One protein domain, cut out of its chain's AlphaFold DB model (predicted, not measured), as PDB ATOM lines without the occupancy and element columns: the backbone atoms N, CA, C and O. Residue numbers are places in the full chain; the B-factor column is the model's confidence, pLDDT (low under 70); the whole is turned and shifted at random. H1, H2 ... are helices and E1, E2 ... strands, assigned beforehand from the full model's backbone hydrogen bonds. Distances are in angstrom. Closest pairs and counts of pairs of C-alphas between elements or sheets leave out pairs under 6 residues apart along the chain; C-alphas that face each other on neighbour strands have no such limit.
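This is residues 33 to 56 and 254 to 334 of the 394 residues of an uncharacterized protein of Ignisphaera aggregans (UniProt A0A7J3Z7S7). The core is a strongly twisted sheet built on a meander of four long strands, E3 to E6, each the antiparallel neighbour of the one before; the short pair E1 and E2 joins it beside one end of E4. Helix H2 packs on E6 and E5, and little H1 sits beside the strands near the beginning of E3. You have 105 residues here, with two named helices and six named strands, a mixed class: along the chain H1 comes first, then E1 and E2, then H2, and E3 to E6 follow; the sheet is branched, with E4 the neighbour of E1, of E3 and of E5, and its neighbour pairs are antiparallel. The whole is compact, with a radius of gyration of the C-alphas of 13.4 A, yet elongated, spanning 43 by 28 by 26 A.

Start at E4, residues 300 to 309, which has three neighbours. On one side of it lie E1, residues 48 to 53, beside residues 300 to 302, and E5, residues 312 to 319, beside residues 303 to 309; look there for N 52 and O 301 at 2.8 A, and N 307 and O 314 at 2.8 A. On the other side lies E3, residues 287 to 295, an edge strand that bends by 60 degrees at residue 292, with N 304 and O 292 at 2.7 A. E3 and E4 form a hairpin, as do E4 and E5. E5 forms another hairpin with the edge strand E6, residues 322 to 330, where N 324 and O 317 are 2.8 A apart. E2, residues 257 to 260, is the edge strand beside E1, with N 49 and O 259 at 2.8 A. H2, residues 263 to 275, is on the sheet; its closest C-alphas to E6 are those of Ile 269 and Pro 323, 6.2 A apart. H1, residues 41 to 44, stands at the sheet's level and only just touches H2, with 3 pairs of C-alphas within 8 A, the closest C-alphas being those of Leu 41 and Ala 266 at 7.2 A; H2 touches H1 with residues 263 to 266 alone. Every O i to N i+4 pair is within hydrogen-bond range in H2; H1 is too short for one.

Find C-alpha 41 at (105.880, 91.817, 82.521), where H1 begins. H2 runs 18.4 A from C-alpha 263 at (103.461, 99.838, 87.695). E4 measures 27.0 A, E6 24.1 A, E5 22.2 A, E3 22.1 A and E1 16.4 A; E6 ends at C-alpha 330, (123.865, 84.969, 80.000).

The C-alphas of Ser 254 and Gly 333, the two farthest apart, are 45.0 A apart. Residues 57 to 253 are not printed, and C-alphas 56 and 254 are 12.2 A apart across that cut. The link from H2 to E3, 11 residues, is long. Mean pLDDT of the printed part is 78.2; 22 residues are under 70, among them 33 to 38 and 327 to 334.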
ATOM      1  N   ASN A  33     103.129  74.416  84.819       39.16
ATOM      2  CA  ASN A  33     102.392  75.668  84.864       39.16
ATOM      3  C   ASN A  33     103.287  76.702  84.158       39.16
ATOM      4  O   ASN A  33     103.629  77.735  84.708       39.16
ATOM      5  N   SER A  34     103.646  76.418  82.902       41.59
ATOM      6  CA  SER A  34     104.180  77.323  81.899       41.59
ATOM      7  C   SER A  34     103.068  78.244  81.393       41.59
ATOM      8  O   SER A  34     103.117  78.731  80.270       41.59
ATOM      9  N   GLY A  35     102.061  78.546  82.226       38.44
ATOM     10  CA  GLY A  35     101.004  79.513  81.917       38.44
ATOM     11  C   GLY A  35     101.524  80.944  81.709       38.44
ATOM     12  O   GLY A  35     100.731  81.847  81.422       38.44
ATOM     13  N   ALA A  36     102.838  81.139  81.865       47.31
ATOM     14  CA  ALA A  36     103.574  82.357  81.584       47.31
ATOM     15  C   ALA A  36     104.361  82.332  80.262       47.31
ATOM     16  O   ALA A  36     104.854  83.385  79.887       47.31
ATOM     17  N   GLU A  37     104.488  81.211  79.532       47.34
ATOM     18  CA  GLU A  37     105.294  81.199  78.300       47.34
ATOM     19  C   GLU A  37     104.764  82.235  77.288       47.34
ATOM     20  O   GLU A  37     103.723  82.051  76.658       47.34
ATOM     21  N   GLY A  38     105.500  83.345  77.151       63.16
ATOM     22  CA  GLY A  38     105.259  84.385  76.151       63.16
ATOM     23  C   GLY A  38     104.442  85.600  76.601       63.16
ATOM     24  O   GLY A  38     103.981  86.334  75.728       63.16
ATOM     25  N   LYS A  39     104.250  85.840  77.907       80.69
ATOM     26  CA  LYS A  39     103.606  87.073  78.406       80.69
ATOM     27  C   LYS A  39     104.626  88.126  78.825       80.69
ATOM     28  O   LYS A  39     105.677  87.804  79.378       80.69
ATOM     29  N   THR A  40     104.310  89.387  78.571       88.31
ATOM     30  CA  THR A  40     105.142  90.524  78.982       88.31
ATOM     31  C   THR A  40     104.995  90.780  80.480       88.31
ATOM     32  O   THR A  40     103.981  90.416  81.073       88.31
ATOM     33  N   LEU A  41     105.980  91.421  81.113       91.50
ATOM     34  CA  LEU A  41     105.880  91.817  82.521       91.50
ATOM     35  C   LEU A  41     104.653  92.712  82.768       91.50
ATOM     36  O   LEU A  41     103.986  92.556  83.790       91.50
ATOM     37  N   SER A  42     104.304  93.575  81.808       90.75
ATOM     38  CA  SER A  42     103.123  94.446  81.882       90.75
ATOM     39  C   SER A  42     101.802  93.673  81.990       90.75
ATOM     40  O   SER A  42     100.862  94.156  82.616       90.75
ATOM     41  N   ASP A  43     101.728  92.446  81.457       88.25
ATOM     42  CA  ASP A  43     100.531  91.595  81.563       88.25
ATOM     43  C   ASP A  43     100.257  91.120  83.002       88.25
ATOM     44  O   ASP A  43      99.171  90.615  83.295       88.25
ATOM     45  N   TYR A  44     101.236  91.262  83.897       89.06
ATOM     46  CA  TYR A  44     101.136  90.893  85.307       89.06
ATOM     47  C   TYR A  44     100.881  92.095  86.223       89.06
ATOM     48  O   TYR A  44     100.788  91.912  87.435       89.06
ATOM     49  N   ILE A  45     100.739  93.311  85.686       92.44
ATOM     50  CA  ILE A  45     100.405  94.477  86.509       92.44
ATOM     51  C   ILE A  45      99.023  94.283  87.149       92.44
ATOM     52  O   ILE A  45      98.042  93.937  86.491       92.44
ATOM     53  N   GLY A  46      98.953  94.503  88.459       88.56
ATOM     54  CA  GLY A  46      97.790  94.226  89.297       88.56
ATOM     55  C   GLY A  46      97.678  92.768  89.752       88.56
ATOM     56  O   GLY A  46      96.748  92.450  90.495       88.56
ATOM     57  N   ALA A  47      98.598  91.883  89.347       89.06
ATOM     58  CA  ALA A  47      98.640  90.520  89.859       89.06
ATOM     59  C   ALA A  47      99.058  90.512  91.332       89.06
ATOM     60  O   ALA A  47      99.998  91.194  91.748       89.06
ATOM     61  N   GLU A  48      98.345  89.711  92.116       86.38
ATOM     62  CA  GLU A  48      98.605  89.523  93.534       86.38
ATOM     63  C   GLU A  48      99.408  88.237  93.743       86.38
ATOM     64  O   GLU A  48      98.956  87.137  93.416       86.38
ATOM     65  N   PHE A  49     100.599  88.378  94.314       87.44
ATOM     66  CA  PHE A  49     101.476  87.273  94.662       87.44
ATOM     67  C   PHE A  49     101.621  87.147  96.176       87.44
ATOM     68  O   PHE A  49     101.448  88.109  96.923       87.44
ATOM     69  N   LYS A  50     101.947  85.946  96.654       81.69
ATOM     70  CA  LYS A  50     102.074  85.674  98.089       81.69
ATOM     71  C   LYS A  50     103.511  85.358  98.463       81.69
ATOM     72  O   LYS A  50     104.086  84.396  97.964       81.69
ATOM     73  N   ALA A  51     104.049  86.142  99.384       82.12
ATOM     74  CA  ALA A  51     105.272  85.849 100.110       82.12
ATOM     75  C   ALA A  51     104.936  85.152 101.434       82.12
ATOM     76  O   ALA A  51     103.980  85.509 102.129       82.12
ATOM     77  N   TYR A  52     105.734  84.155 101.799       78.25
ATOM     78  CA  TYR A  52     105.524  83.346 102.992       78.25
ATOM     79  C   TYR A  52     106.662  83.590 103.984       78.25
ATOM     80  O   TYR A  52     107.828  83.408 103.621       78.25
ATOM     81  N   PRO A  53     106.355  83.971 105.236       73.56
ATOM     82  CA  PRO A  53     107.362  83.997 106.279       73.56
ATOM     83  C   PRO A  53     107.791  82.568 106.628       73.56
ATOM     84  O   PRO A  53     106.969  81.658 106.751       73.56
ATOM     85  N   ILE A  54     109.092  82.386 106.808       68.38
ATOM     86  CA  ILE A  54     109.688  81.198 107.405       68.38
ATOM     87  C   ILE A  54     109.786  81.498 108.901       68.38
ATOM     88  O   ILE A  54     110.582  82.340 109.320       68.38
ATOM     89  N   GLU A  55     108.966  80.847 109.729       58.91
ATOM     90  CA  GLU A  55     109.118  80.999 111.177       58.91
ATOM     91  C   GLU A  55     110.385  80.278 111.630       58.91
ATOM     92  O   GLU A  55     110.487  79.046 111.626       58.91
ATOM     93  N   ARG A  56     111.358  81.079 112.064       54.22
ATOM     94  CA  ARG A  56     112.479  80.599 112.857       54.22
ATOM     95  C   ARG A  56     111.925  80.187 114.213       54.22
ATOM     96  O   ARG A  56     111.159  80.928 114.823       54.22
ATOM     97  N   SER A 254     101.404  81.752 109.803       49.62
ATOM     98  CA  SER A 254     100.690  82.699 110.674       49.62
ATOM     99  C   SER A 254      99.967  83.788 109.864       49.62
ATOM    100  O   SER A 254      98.818  84.105 110.177       49.62
ATOM    101  N   LYS A 255     100.562  84.292 108.765       65.81
ATOM    102  CA  LYS A 255      99.890  85.087 107.709       65.81
ATOM    103  C   LYS A 255     100.798  85.244 106.475       65.81
ATOM    104  O   LYS A 255     101.899  85.770 106.604       65.81
ATOM    105  N   ALA A 256     100.350  84.834 105.284       76.81
ATOM    106  CA  ALA A 256     101.063  85.156 104.040       76.81
ATOM    107  C   ALA A 256     101.013  86.673 103.782       76.81
ATOM    108  O   ALA A 256      99.980  87.311 104.014       76.81
ATOM    109  N   GLN A 257     102.120  87.246 103.319       84.44
ATOM    110  CA  GLN A 257     102.187  88.644 102.911       84.44
ATOM    111  C   GLN A 257     101.818  88.748 101.435       84.44
ATOM    112  O   GLN A 257     102.343  88.011 100.605       84.44
ATOM    113  N   SER A 258     100.893  89.646 101.126       86.19
ATOM    114  CA  SER A 258     100.489  89.916  99.753       86.19
ATOM    115  C   SER A 258     101.422  90.954  99.138       86.19
ATOM    116  O   SER A 258     101.705  91.980  99.761       86.19
ATOM    117  N   VAL A 259     101.910  90.664  97.938       89.62
ATOM    118  CA  VAL A 259     102.726  91.548  97.112       89.62
ATOM    119  C   VAL A 259     101.970  91.762  95.813       89.62
ATOM    120  O   VAL A 259     101.760  90.821  95.049       89.62
ATOM    121  N   VAL A 260     101.542  92.995  95.569       91.50
ATOM    122  CA  VAL A 260     100.896  93.372  94.312       91.50
ATOM    123  C   VAL A 260     101.975  93.904  93.384       91.50
ATOM    124  O   VAL A 260     102.691  94.831  93.756       91.50
ATOM    125  N   LEU A 261     102.101  93.316  92.195       92.19
ATOM    126  CA  LEU A 261     102.978  93.854  91.158       92.19
ATOM    127  C   LEU A 261     102.278  95.060  90.525       92.19
ATOM    128  O   LEU A 261     101.421  94.895  89.661       92.19
ATOM    129  N   ASP A 262     102.582  96.262  90.990       94.69
ATOM    130  CA  ASP A 262     102.082  97.501  90.398       94.69
ATOM    131  C   ASP A 262     103.052  98.063  89.345       94.69
ATOM    132  O   ASP A 262     104.107  97.491  89.060       94.69
ATOM    133  N   GLU A 263     102.650  99.168  88.715       94.69
ATOM    134  CA  GLU A 263     103.461  99.838  87.695       94.69
ATOM    135  C   GLU A 263     104.805 100.305  88.272       94.69
ATOM    136  O   GLU A 263     105.839 100.108  87.640       94.69
ATOM    137  N   ASP A 264     104.811 100.860  89.486       95.00
ATOM    138  CA  ASP A 264     106.031 101.353  90.130       95.00
ATOM    139  C   ASP A 264     107.024 100.201  90.366       95.00
ATOM    140  O   ASP A 264     108.195 100.301  89.994       95.00
ATOM    141  N   MET A 265     106.546  99.062  90.877       95.12
ATOM    142  CA  MET A 265     107.353  97.857  91.047       95.12
ATOM    143  C   MET A 265     107.854  97.320  89.702       95.12
ATOM    144  O   MET A 265     109.019  96.939  89.602       95.12
ATOM    145  N   ALA A 266     107.031  97.314  88.651       95.62
ATOM    146  CA  ALA A 266     107.465  96.895  87.317       95.62
ATOM    147  C   ALA A 266     108.585  97.797  86.760       95.62
ATOM    148  O   ALA A 266     109.553  97.299  86.178       95.62
ATOM    149  N   GLN A 267     108.509  99.112  86.983       96.19
ATOM    150  CA  GLN A 267     109.577 100.045  86.609       96.19
ATOM    151  C   GLN A 267     110.845  99.840  87.449       96.19
ATOM    152  O   GLN A 267     111.956  99.906  86.914       96.19
ATOM    153  N   ASP A 268     110.711  99.522  88.738       96.38
ATOM    154  CA  ASP A 268     111.849  99.161  89.586       96.38
ATOM    155  C   ASP A 268     112.538  97.873  89.100       96.38
ATOM    156  O   ASP A 268     113.767  97.793  89.099       96.38
ATOM    157  N   ILE A 269     111.781  96.892  88.600       95.75
ATOM    158  CA  ILE A 269     112.336  95.684  87.966       95.75
ATOM    159  C   ILE A 269     113.149  96.039  86.712       95.75
ATOM    160  O   ILE A 269     114.272  95.556  86.546       95.75
ATOM    161  N   VAL A 270     112.626  96.911  85.843       96.00
ATOM    162  CA  VAL A 270     113.347  97.405  84.652       96.00
ATOM    163  C   VAL A 270     114.634  98.122  85.051       96.00
ATOM    164  O   VAL A 270     115.684  97.928  84.433       96.00
ATOM    165  N   LYS A 271     114.578  98.932  86.110       94.88
ATOM    166  CA  LYS A 271     115.750  99.615  86.655       94.88
ATOM    167  C   LYS A 271     116.799  98.616  87.154       94.88
ATOM    168  O   LYS A 271     117.957  98.753  86.768       94.88
ATOM    169  N   LEU A 272     116.407  97.597  87.925       91.69
ATOM    170  CA  LEU A 272     117.313  96.538  88.398       91.69
ATOM    171  C   LEU A 272     117.981  95.785  87.240       91.69
ATOM    172  O   LEU A 272     119.184  95.517  87.275       91.69
ATOM    173  N   ALA A 273     117.218  95.468  86.192       89.25
ATOM    174  CA  ALA A 273     117.743  94.830  84.989       89.25
ATOM    175  C   ALA A 273     118.796  95.712  84.293       89.25
ATOM    176  O   ALA A 273     119.883  95.237  83.958       89.25
ATOM    177  N   ARG A 274     118.521  97.015  84.153       91.94
ATOM    178  CA  ARG A 274     119.463  97.979  83.563       91.94
ATOM    179  C   ARG A 274     120.727  98.158  84.394       91.94
ATOM    180  O   ARG A 274     121.825  98.180  83.842       91.94
ATOM    181  N   GLU A 275     120.589  98.256  85.713       87.38
ATOM    182  CA  GLU A 275     121.723  98.318  86.648       87.38
ATOM    183  C   GLU A 275     122.599  97.056  86.575       87.38
ATOM    184  O   GLU A 275     123.801  97.125  86.818       87.38
ATOM    185  N   SER A 276     122.019  95.932  86.145       79.38
ATOM    186  CA  SER A 276     122.714  94.662  85.900       79.38
ATOM    187  C   SER A 276     123.296  94.533  84.483       79.38
ATOM    188  O   SER A 276     123.804  93.473  84.123       79.38
ATOM    189  N   GLY A 277     123.256  95.602  83.679       82.94
ATOM    190  CA  GLY A 277     123.876  95.665  82.352       82.94
ATOM    191  C   GLY A 277     122.994  95.207  81.190       82.94
ATOM    192  O   GLY A 277     123.518  94.946  80.109       82.94
ATOM    193  N   ILE A 278     121.679  95.104  81.392       85.56
ATOM    194  CA  ILE A 278     120.725  94.667  80.365       85.56
ATOM    195  C   ILE A 278     120.085  95.894  79.714       85.56
ATOM    196  O   ILE A 278     119.624  96.799  80.410       85.56
ATOM    197  N   ASP A 279     120.063  95.941  78.381       90.19
ATOM    198  CA  ASP A 279     119.551  97.090  77.622       90.19
ATOM    199  C   ASP A 279     118.020  97.083  77.547       90.19
ATOM    200  O   ASP A 279     117.427  96.757  76.527       90.19
ATOM    201  N   VAL A 280     117.380  97.411  78.670       93.31
ATOM    202  CA  VAL A 280     115.922  97.441  78.792       93.31
ATOM    203  C   VAL A 280     115.419  98.807  79.246       93.31
ATOM    204  O   VAL A 280     115.943  99.429  80.189       93.31
ATOM    205  N   THR A 281     114.374  99.298  78.576       93.69
ATOM    206  CA  THR A 281     113.789 100.614  78.862       93.69
ATOM    207  C   THR A 281     112.411 100.576  79.491       93.69
ATOM    208  O   THR A 281     112.084 101.513  80.225       93.69
ATOM    209  N   LYS A 282     111.635  99.516  79.248       95.19
ATOM    210  CA  LYS A 282     110.240  99.410  79.689       95.19
ATOM    211  C   LYS A 282     109.848  97.979  80.077       95.19
ATOM    212  O   LYS A 282     110.487  97.039  79.605       95.19
ATOM    213  N   PRO A 283     108.789  97.791  80.887       93.06
ATOM    214  CA  PRO A 283     108.360  96.462  81.317       93.06
ATOM    215  C   PRO A 283     107.932  95.543  80.161       93.06
ATOM    216  O   PRO A 283     108.161  94.339  80.234       93.06
ATOM    217  N   GLU A 284     107.389  96.076  79.060       93.75
ATOM    218  CA  GLU A 284     106.927  95.266  77.917       93.75
ATOM    219  C   GLU A 284     108.064  94.513  77.209       93.75
ATOM    220  O   GLU A 284     107.833  93.522  76.520       93.75
ATOM    221  N   GLU A 285     109.299  94.991  77.367       92.25
ATOM    222  CA  GLU A 285     110.504  94.392  76.793       92.25
ATOM    223  C   GLU A 285     110.999  93.180  77.605       92.25
ATOM    224  O   GLU A 285     111.880  92.449  77.147       92.25
ATOM    225  N   LEU A 286     110.441  92.952  78.800       90.75
ATOM    226  CA  LEU A 286     110.719  91.797  79.648       90.75
ATOM    227  C   LEU A 286     109.601  90.770  79.486       90.75
ATOM    228  O   LEU A 286     108.442  91.028  79.806       90.75
ATOM    229  N   THR A 287     109.949  89.575  79.021       87.25
ATOM    230  CA  THR A 287     109.010  88.450  78.951       87.25
ATOM    231  C   THR A 287     109.126  87.617  80.218       87.25
ATOM    232  O   THR A 287     110.212  87.131  80.533       87.25
ATOM    233  N   VAL A 288     108.021  87.404  80.930       84.19
ATOM    234  CA  VAL A 288     107.975  86.441  82.033       84.19
ATOM    235  C   VAL A 288     108.019  85.046  81.421       84.19
ATOM    236  O   VAL A 288     107.140  84.670  80.658       84.19
ATOM    237  N   ARG A 289     109.068  84.279  81.702       76.31
ATOM    238  CA  ARG A 289     109.211  82.892  81.240       76.31
ATOM    239  C   ARG A 289     108.669  81.899  82.245       76.31
ATOM    240  O   ARG A 289     108.114  80.878  81.853       76.31
ATOM    241  N   ASP A 290     108.839  82.205  83.522       74.81
ATOM    242  CA  ASP A 290     108.495  81.304  84.607       74.81
ATOM    243  C   ASP A 290     108.238  82.079  85.898       74.81
ATOM    244  O   ASP A 290     108.705  83.210  86.066       74.81
ATOM    245  N   ILE A 291     107.493  81.453  86.806       79.19
ATOM    246  CA  ILE A 291     107.198  81.976  88.135       79.19
ATOM    247  C   ILE A 291     107.320  80.832  89.134       79.19
ATOM    248  O   ILE A 291     106.621  79.820  89.041       79.19
ATOM    249  N   TYR A 292     108.182  81.011  90.124       74.31
ATOM    250  CA  TYR A 292     108.368  80.060  91.211       74.31
ATOM    251  C   TYR A 292     108.527  80.795  92.540       74.31
ATOM    252  O   TYR A 292     108.497  82.017  92.610       74.31
ATOM    253  N   LEU A 293     108.638  80.045  93.620       76.12
ATOM    254  CA  LEU A 293     108.918  80.524  94.956       76.12
ATOM    255  C   LEU A 293     110.383  80.243  95.256       76.12
ATOM    256  O   LEU A 293     110.830  79.104  95.146       76.12
ATOM    257  N   ALA A 294     111.122  81.274  95.635       77.56
ATOM    258  CA  ALA A 294     112.524  81.163  96.009       77.56
ATOM    259  C   ALA A 294     112.709  81.669  97.431       77.56
ATOM    260  O   ALA A 294     111.978  82.552  97.887       77.56
ATOM    261  N   MET A 295     113.719  81.158  98.125       72.88
ATOM    262  CA  MET A 295     114.162  81.801  99.352       72.88
ATOM    263  C   MET A 295     114.773  83.165  99.006       72.88
ATOM    264  O   MET A 295     115.715  83.253  98.220       72.88
ATOM    265  N   ALA A 296     114.245  84.229  99.601       70.94
ATOM    266  CA  ALA A 296     114.826  85.558  99.520       70.94
ATOM    267  C   ALA A 296     114.925  86.142 100.917       70.94
ATOM    268  O   ALA A 296     113.918  86.300 101.610       70.94
ATOM    269  N   SER A 297     116.149  86.498 101.306       62.91
ATOM    270  CA  SER A 297     116.528  86.786 102.693       62.91
ATOM    271  C   SER A 297     116.283  85.599 103.642       62.91
ATOM    272  O   SER A 297     115.522  84.681 103.349       62.91
ATOM    273  N   GLU A 298     116.947  85.598 104.799       61.16
ATOM    274  CA  GLU A 298     117.065  84.436 105.703       61.16
ATOM    275  C   GLU A 298     115.732  83.930 106.304       61.16
ATOM    276  O   GLU A 298     115.734  83.010 107.118       61.16
ATOM    277  N   GLN A 299     114.598  84.568 105.989       70.50
ATOM    278  CA  GLN A 299     113.317  84.347 106.661       70.50
ATOM    279  C   GLN A 299     112.092  84.405 105.746       70.50
ATOM    280  O   GLN A 299     110.979  84.339 106.264       70.50
ATOM    281  N   MET A 300     112.232  84.537 104.422       75.94
ATOM    282  CA  MET A 300     111.064  84.570 103.536       75.94
ATOM    283  C   MET A 300     111.241  83.729 102.278       75.94
ATOM    284  O   MET A 300     112.286  83.726 101.634       75.94
ATOM    285  N   VAL A 301     110.166  83.037 101.916       79.00
ATOM    286  CA  VAL A 301     109.987  82.439 100.597       79.00
ATOM    287  C   VAL A 301     109.125  83.399  99.793       79.00
ATOM    288  O   VAL A 301     107.973  83.641 100.161       79.00
ATOM    289  N   ILE A 302     109.670  83.964  98.718       85.38
ATOM    290  CA  ILE A 302     108.981  84.973  97.914       85.38
ATOM    291  C   ILE A 302     108.750  84.503  96.473       85.38
ATOM    292  O   ILE A 302     109.556  83.738  95.932       85.38
ATOM    293  N   PRO A 303     107.677  84.985  95.826       87.56
ATOM    294  CA  PRO A 303     107.478  84.841  94.391       87.56
ATOM    295  C   PRO A 303     108.681  85.396  93.642       87.56
ATOM    296  O   PRO A 303     109.143  86.494  93.923       87.56
ATOM    297  N   THR A 304     109.189  84.632  92.695       86.81
ATOM    298  CA  THR A 304     110.343  84.961  91.874       86.81
ATOM    299  C   THR A 304     109.947  84.809  90.421       86.81
ATOM    300  O   THR A 304     109.458  83.759  90.000       86.81
ATOM    301  N   LEU A 305     110.141  85.882  89.665       87.75
ATOM    302  CA  LEU A 305     109.920  85.928  88.233       87.75
ATOM    303  C   LEU A 305     111.227  85.594  87.520       87.75
ATOM    304  O   LEU A 305     112.269  86.197  87.794       87.75
ATOM    305  N   VAL A 306     111.151  84.671  86.566       82.19
ATOM    306  CA  VAL A 306     112.197  84.476  85.563       82.19
ATOM    307  C   VAL A 306     111.836  85.334  84.371       82.19
ATOM    308  O   VAL A 306     110.894  85.034  83.638       82.19
ATOM    309  N   LEU A 307     112.571  86.418  84.194       84.69
ATOM    310  CA  LEU A 307     112.368  87.368  83.116       84.69
ATOM    311  C   LEU A 307     113.399  87.111  82.025       84.69
ATOM    312  O   LEU A 307     114.549  86.778  82.302       84.69
ATOM    313  N   MET A 308     112.989  87.273  80.778       81.56
ATOM    314  CA  MET A 308     113.860  87.152  79.621       81.56
ATOM    315  C   MET A 308     113.803  88.428  78.799       81.56
ATOM    316  O   MET A 308     112.721  88.935  78.495       81.56
ATOM    317  N   HIS A 309     114.980  88.902  78.417       83.38
ATOM    318  CA  HIS A 309     115.165  89.956  77.437       83.38
ATOM    319  C   HIS A 309     116.173  89.465  76.405       83.38
ATOM    320  O   HIS A 309     117.317  89.165  76.752       83.38
ATOM    321  N   GLU A 310     115.737  89.325  75.154       80.88
ATOM    322  CA  GLU A 310     116.518  88.671  74.101       80.88
ATOM    323  C   GLU A 310     117.040  87.291  74.563       80.88
ATOM    324  O   GLU A 310     116.248  86.396  74.844       80.88
ATOM    325  N   ASN A 311     118.365  87.133  74.685       70.25
ATOM    326  CA  ASN A 311     119.040  85.916  75.145       70.25
ATOM    327  C   ASN A 311     119.568  86.033  76.588       70.25
ATOM    328  O   ASN A 311     120.442  85.269  77.000       70.25
ATOM    329  N   THR A 312     119.091  87.008  77.360       68.75
ATOM    330  CA  THR A 312     119.512  87.201  78.752       68.75
ATOM    331  C   THR A 312     118.369  86.869  79.694       68.75
ATOM    332  O   THR A 312     117.253  87.364  79.532       68.75
ATOM    333  N   MET A 313     118.660  86.032  80.687       74.25
ATOM    334  CA  MET A 313     117.719  85.657  81.736       74.25
ATOM    335  C   MET A 313     118.028  86.419  83.023       74.25
ATOM    336  O   MET A 313     119.190  86.557  83.418       74.25
ATOM    337  N   ILE A 314     116.976  86.879  83.690       79.62
ATOM    338  CA  ILE A 314     117.018  87.664  84.919       79.62
ATOM    339  C   ILE A 314     116.107  87.002  85.943       79.62
ATOM    340  O   ILE A 314     114.967  86.664  85.628       79.62
ATOM    341  N   LEU A 315     116.593  86.831  87.167       82.88
ATOM    342  CA  LEU A 315     115.817  86.292  88.277       82.88
ATOM    343  C   LEU A 315     115.503  87.427  89.248       82.88
ATOM    344  O   LEU A 315     116.413  88.044  89.813       82.88
ATOM    345  N   VAL A 316     114.216  87.697  89.442       87.44
ATOM    346  CA  VAL A 316     113.753  88.820  90.260       87.44
ATOM    347  C   VAL A 316     112.749  88.343  91.295       87.44
ATOM    348  O   VAL A 316     111.677  87.856  90.951       87.44
ATOM    349  N   GLY A 317     113.095  88.507  92.567       89.38
ATOM    350  CA  GLY A 317     112.216  88.210  93.691       89.38
ATOM    351  C   GLY A 317     111.280  89.378  94.005       89.38
ATOM    352  O   GLY A 317     111.725  90.520  94.115       89.38
ATOM    353  N   LEU A 318     109.992  89.101  94.196       91.31
ATOM    354  CA  LEU A 318     108.961  90.066  94.581       91.31
ATOM    355  C   LEU A 318     108.834  90.119  96.108       91.31
ATOM    356  O   LEU A 318     108.140  89.302  96.719       91.31
ATOM    357  N   HIS A 319     109.524  91.070  96.737       89.06
ATOM    358  CA  HIS A 319     109.484  91.263  98.185       89.06
ATOM    359  C   HIS A 319     108.530  92.419  98.559       89.06
ATOM    360  O   HIS A 319     108.430  93.395  97.816       89.06
ATOM    361  N   PRO A 320     107.860  92.376  99.729       85.62
ATOM    362  CA  PRO A 320     106.957  93.445 100.180       85.62
ATOM    363  C   PRO A 320     107.579  94.848 100.261       85.62
ATOM    364  O   PRO A 320     106.859  95.840 100.269       85.62
ATOM    365  N   SER A 321     108.907  94.943 100.350       87.38
ATOM    366  CA  SER A 321     109.646  96.216 100.377       87.38
ATOM    367  C   SER A 321     110.157  96.680  99.008       87.38
ATOM    368  O   SER A 321     110.868  97.679  98.959       87.38
ATOM    369  N   GLY A 322     109.878  95.939  97.934       88.94
ATOM    370  CA  GLY A 322     110.383  96.200  96.585       88.94
ATOM    371  C   GLY A 322     111.013  94.962  95.935       88.94
ATOM    372  O   GLY A 322     111.265  93.965  96.614       88.94
ATOM    373  N   PRO A 323     111.272  94.995  94.619       91.56
ATOM    374  CA  PRO A 323     111.869  93.871  93.915       91.56
ATOM    375  C   PRO A 323     113.340  93.687  94.316       91.56
ATOM    376  O   PRO A 323     114.054  94.649  94.600       91.56
ATOM    377  N   ILE A 324     113.802  92.438  94.338       86.56
ATOM    378  CA  ILE A 324     115.173  92.066  94.704       86.56
ATOM    379  C   ILE A 324     115.803  91.319  93.533       86.56
ATOM    380  O   ILE A 324     115.238  90.353  93.020       86.56
ATOM    381  N   PHE A 325     116.996  91.743  93.127       80.31
ATOM    382  CA  PHE A 325     117.780  91.028  92.129       80.31
ATOM    383  C   PHE A 325     118.396  89.768  92.745       80.31
ATOM    384  O   PHE A 325     119.192  89.860  93.681       80.31
ATOM    385  N   LEU A 326     118.025  88.596  92.227       70.19
ATOM    386  CA  LEU A 326     118.519  87.303  92.713       70.19
ATOM    387  C   LEU A 326     119.636  86.737  91.827       70.19
ATOM    388  O   LEU A 326     120.413  85.898  92.274       70.19
ATOM    389  N   GLY A 327     119.752  87.216  90.587       62.28
ATOM    390  CA  GLY A 327     120.826  86.842  89.676       62.28
ATOM    391  C   GLY A 327     120.492  87.116  88.214       62.28
ATOM    392  O   GLY A 327     119.353  87.405  87.850       62.28
ATOM    393  N   SER A 328     121.504  86.988  87.358       49.69
ATOM    394  CA  SER A 328     121.342  86.942  85.904       49.69
ATOM    395  C   SER A 328     122.220  85.837  85.329       49.69
ATOM    396  O   SER A 328     123.296  85.551  85.859       49.69
ATOM    397  N   ALA A 329     121.758  85.207  84.253       49.50
ATOM    398  CA  ALA A 329     122.536  84.234  83.503       49.50
ATOM    399  C   ALA A 329     122.531  84.633  82.023       49.50
ATOM    400  O   ALA A 329     121.471  84.781  81.409       49.50
ATOM    401  N   GLY A 330     123.720  84.813  81.445       35.38
ATOM    402  CA  GLY A 330     123.865  84.969  80.000       35.38
ATOM    403  C   GLY A 330     123.712  83.610  79.319       35.38
ATOM    404  O   GLY A 330     124.507  82.706  79.582       35.38
ATOM    405  N   LEU A 331     122.712  83.446  78.446       39.22
ATOM    406  CA  LEU A 331     122.573  82.231  77.640       39.22
ATOM    407  C   LEU A 331     123.622  82.272  76.525       39.22
ATOM    408  O   LEU A 331     123.427  82.899  75.485       39.22
ATOM    409  N   ILE A 332     124.752  81.589  76.709       27.16
ATOM    410  CA  ILE A 332     125.683  81.349  75.602       27.16
ATOM    411  C   ILE A 332     125.073  80.269  74.689       27.16
ATOM    412  O   ILE A 332     125.342  79.081  74.828       27.16
ATOM    413  N   GLY A 333     124.212  80.705  73.765       27.83
ATOM    414  CA  GLY A 333     124.151  80.259  72.367       27.83
ATOM    415  C   GLY A 333     123.978  78.774  72.017       27.83
ATOM    416  O   GLY A 333     124.343  78.408  70.902       27.83
ATOM    417  N   SER A 334     123.438  77.913  72.884       25.62
ATOM    418  CA  SER A 334     123.098  76.531  72.507       25.62
ATOM    419  C   SER A 334     121.623  76.223  72.794       25.62
ATOM    420  O   SER A 334     121.195  76.441  73.925       25.62
TER     421      SER A 334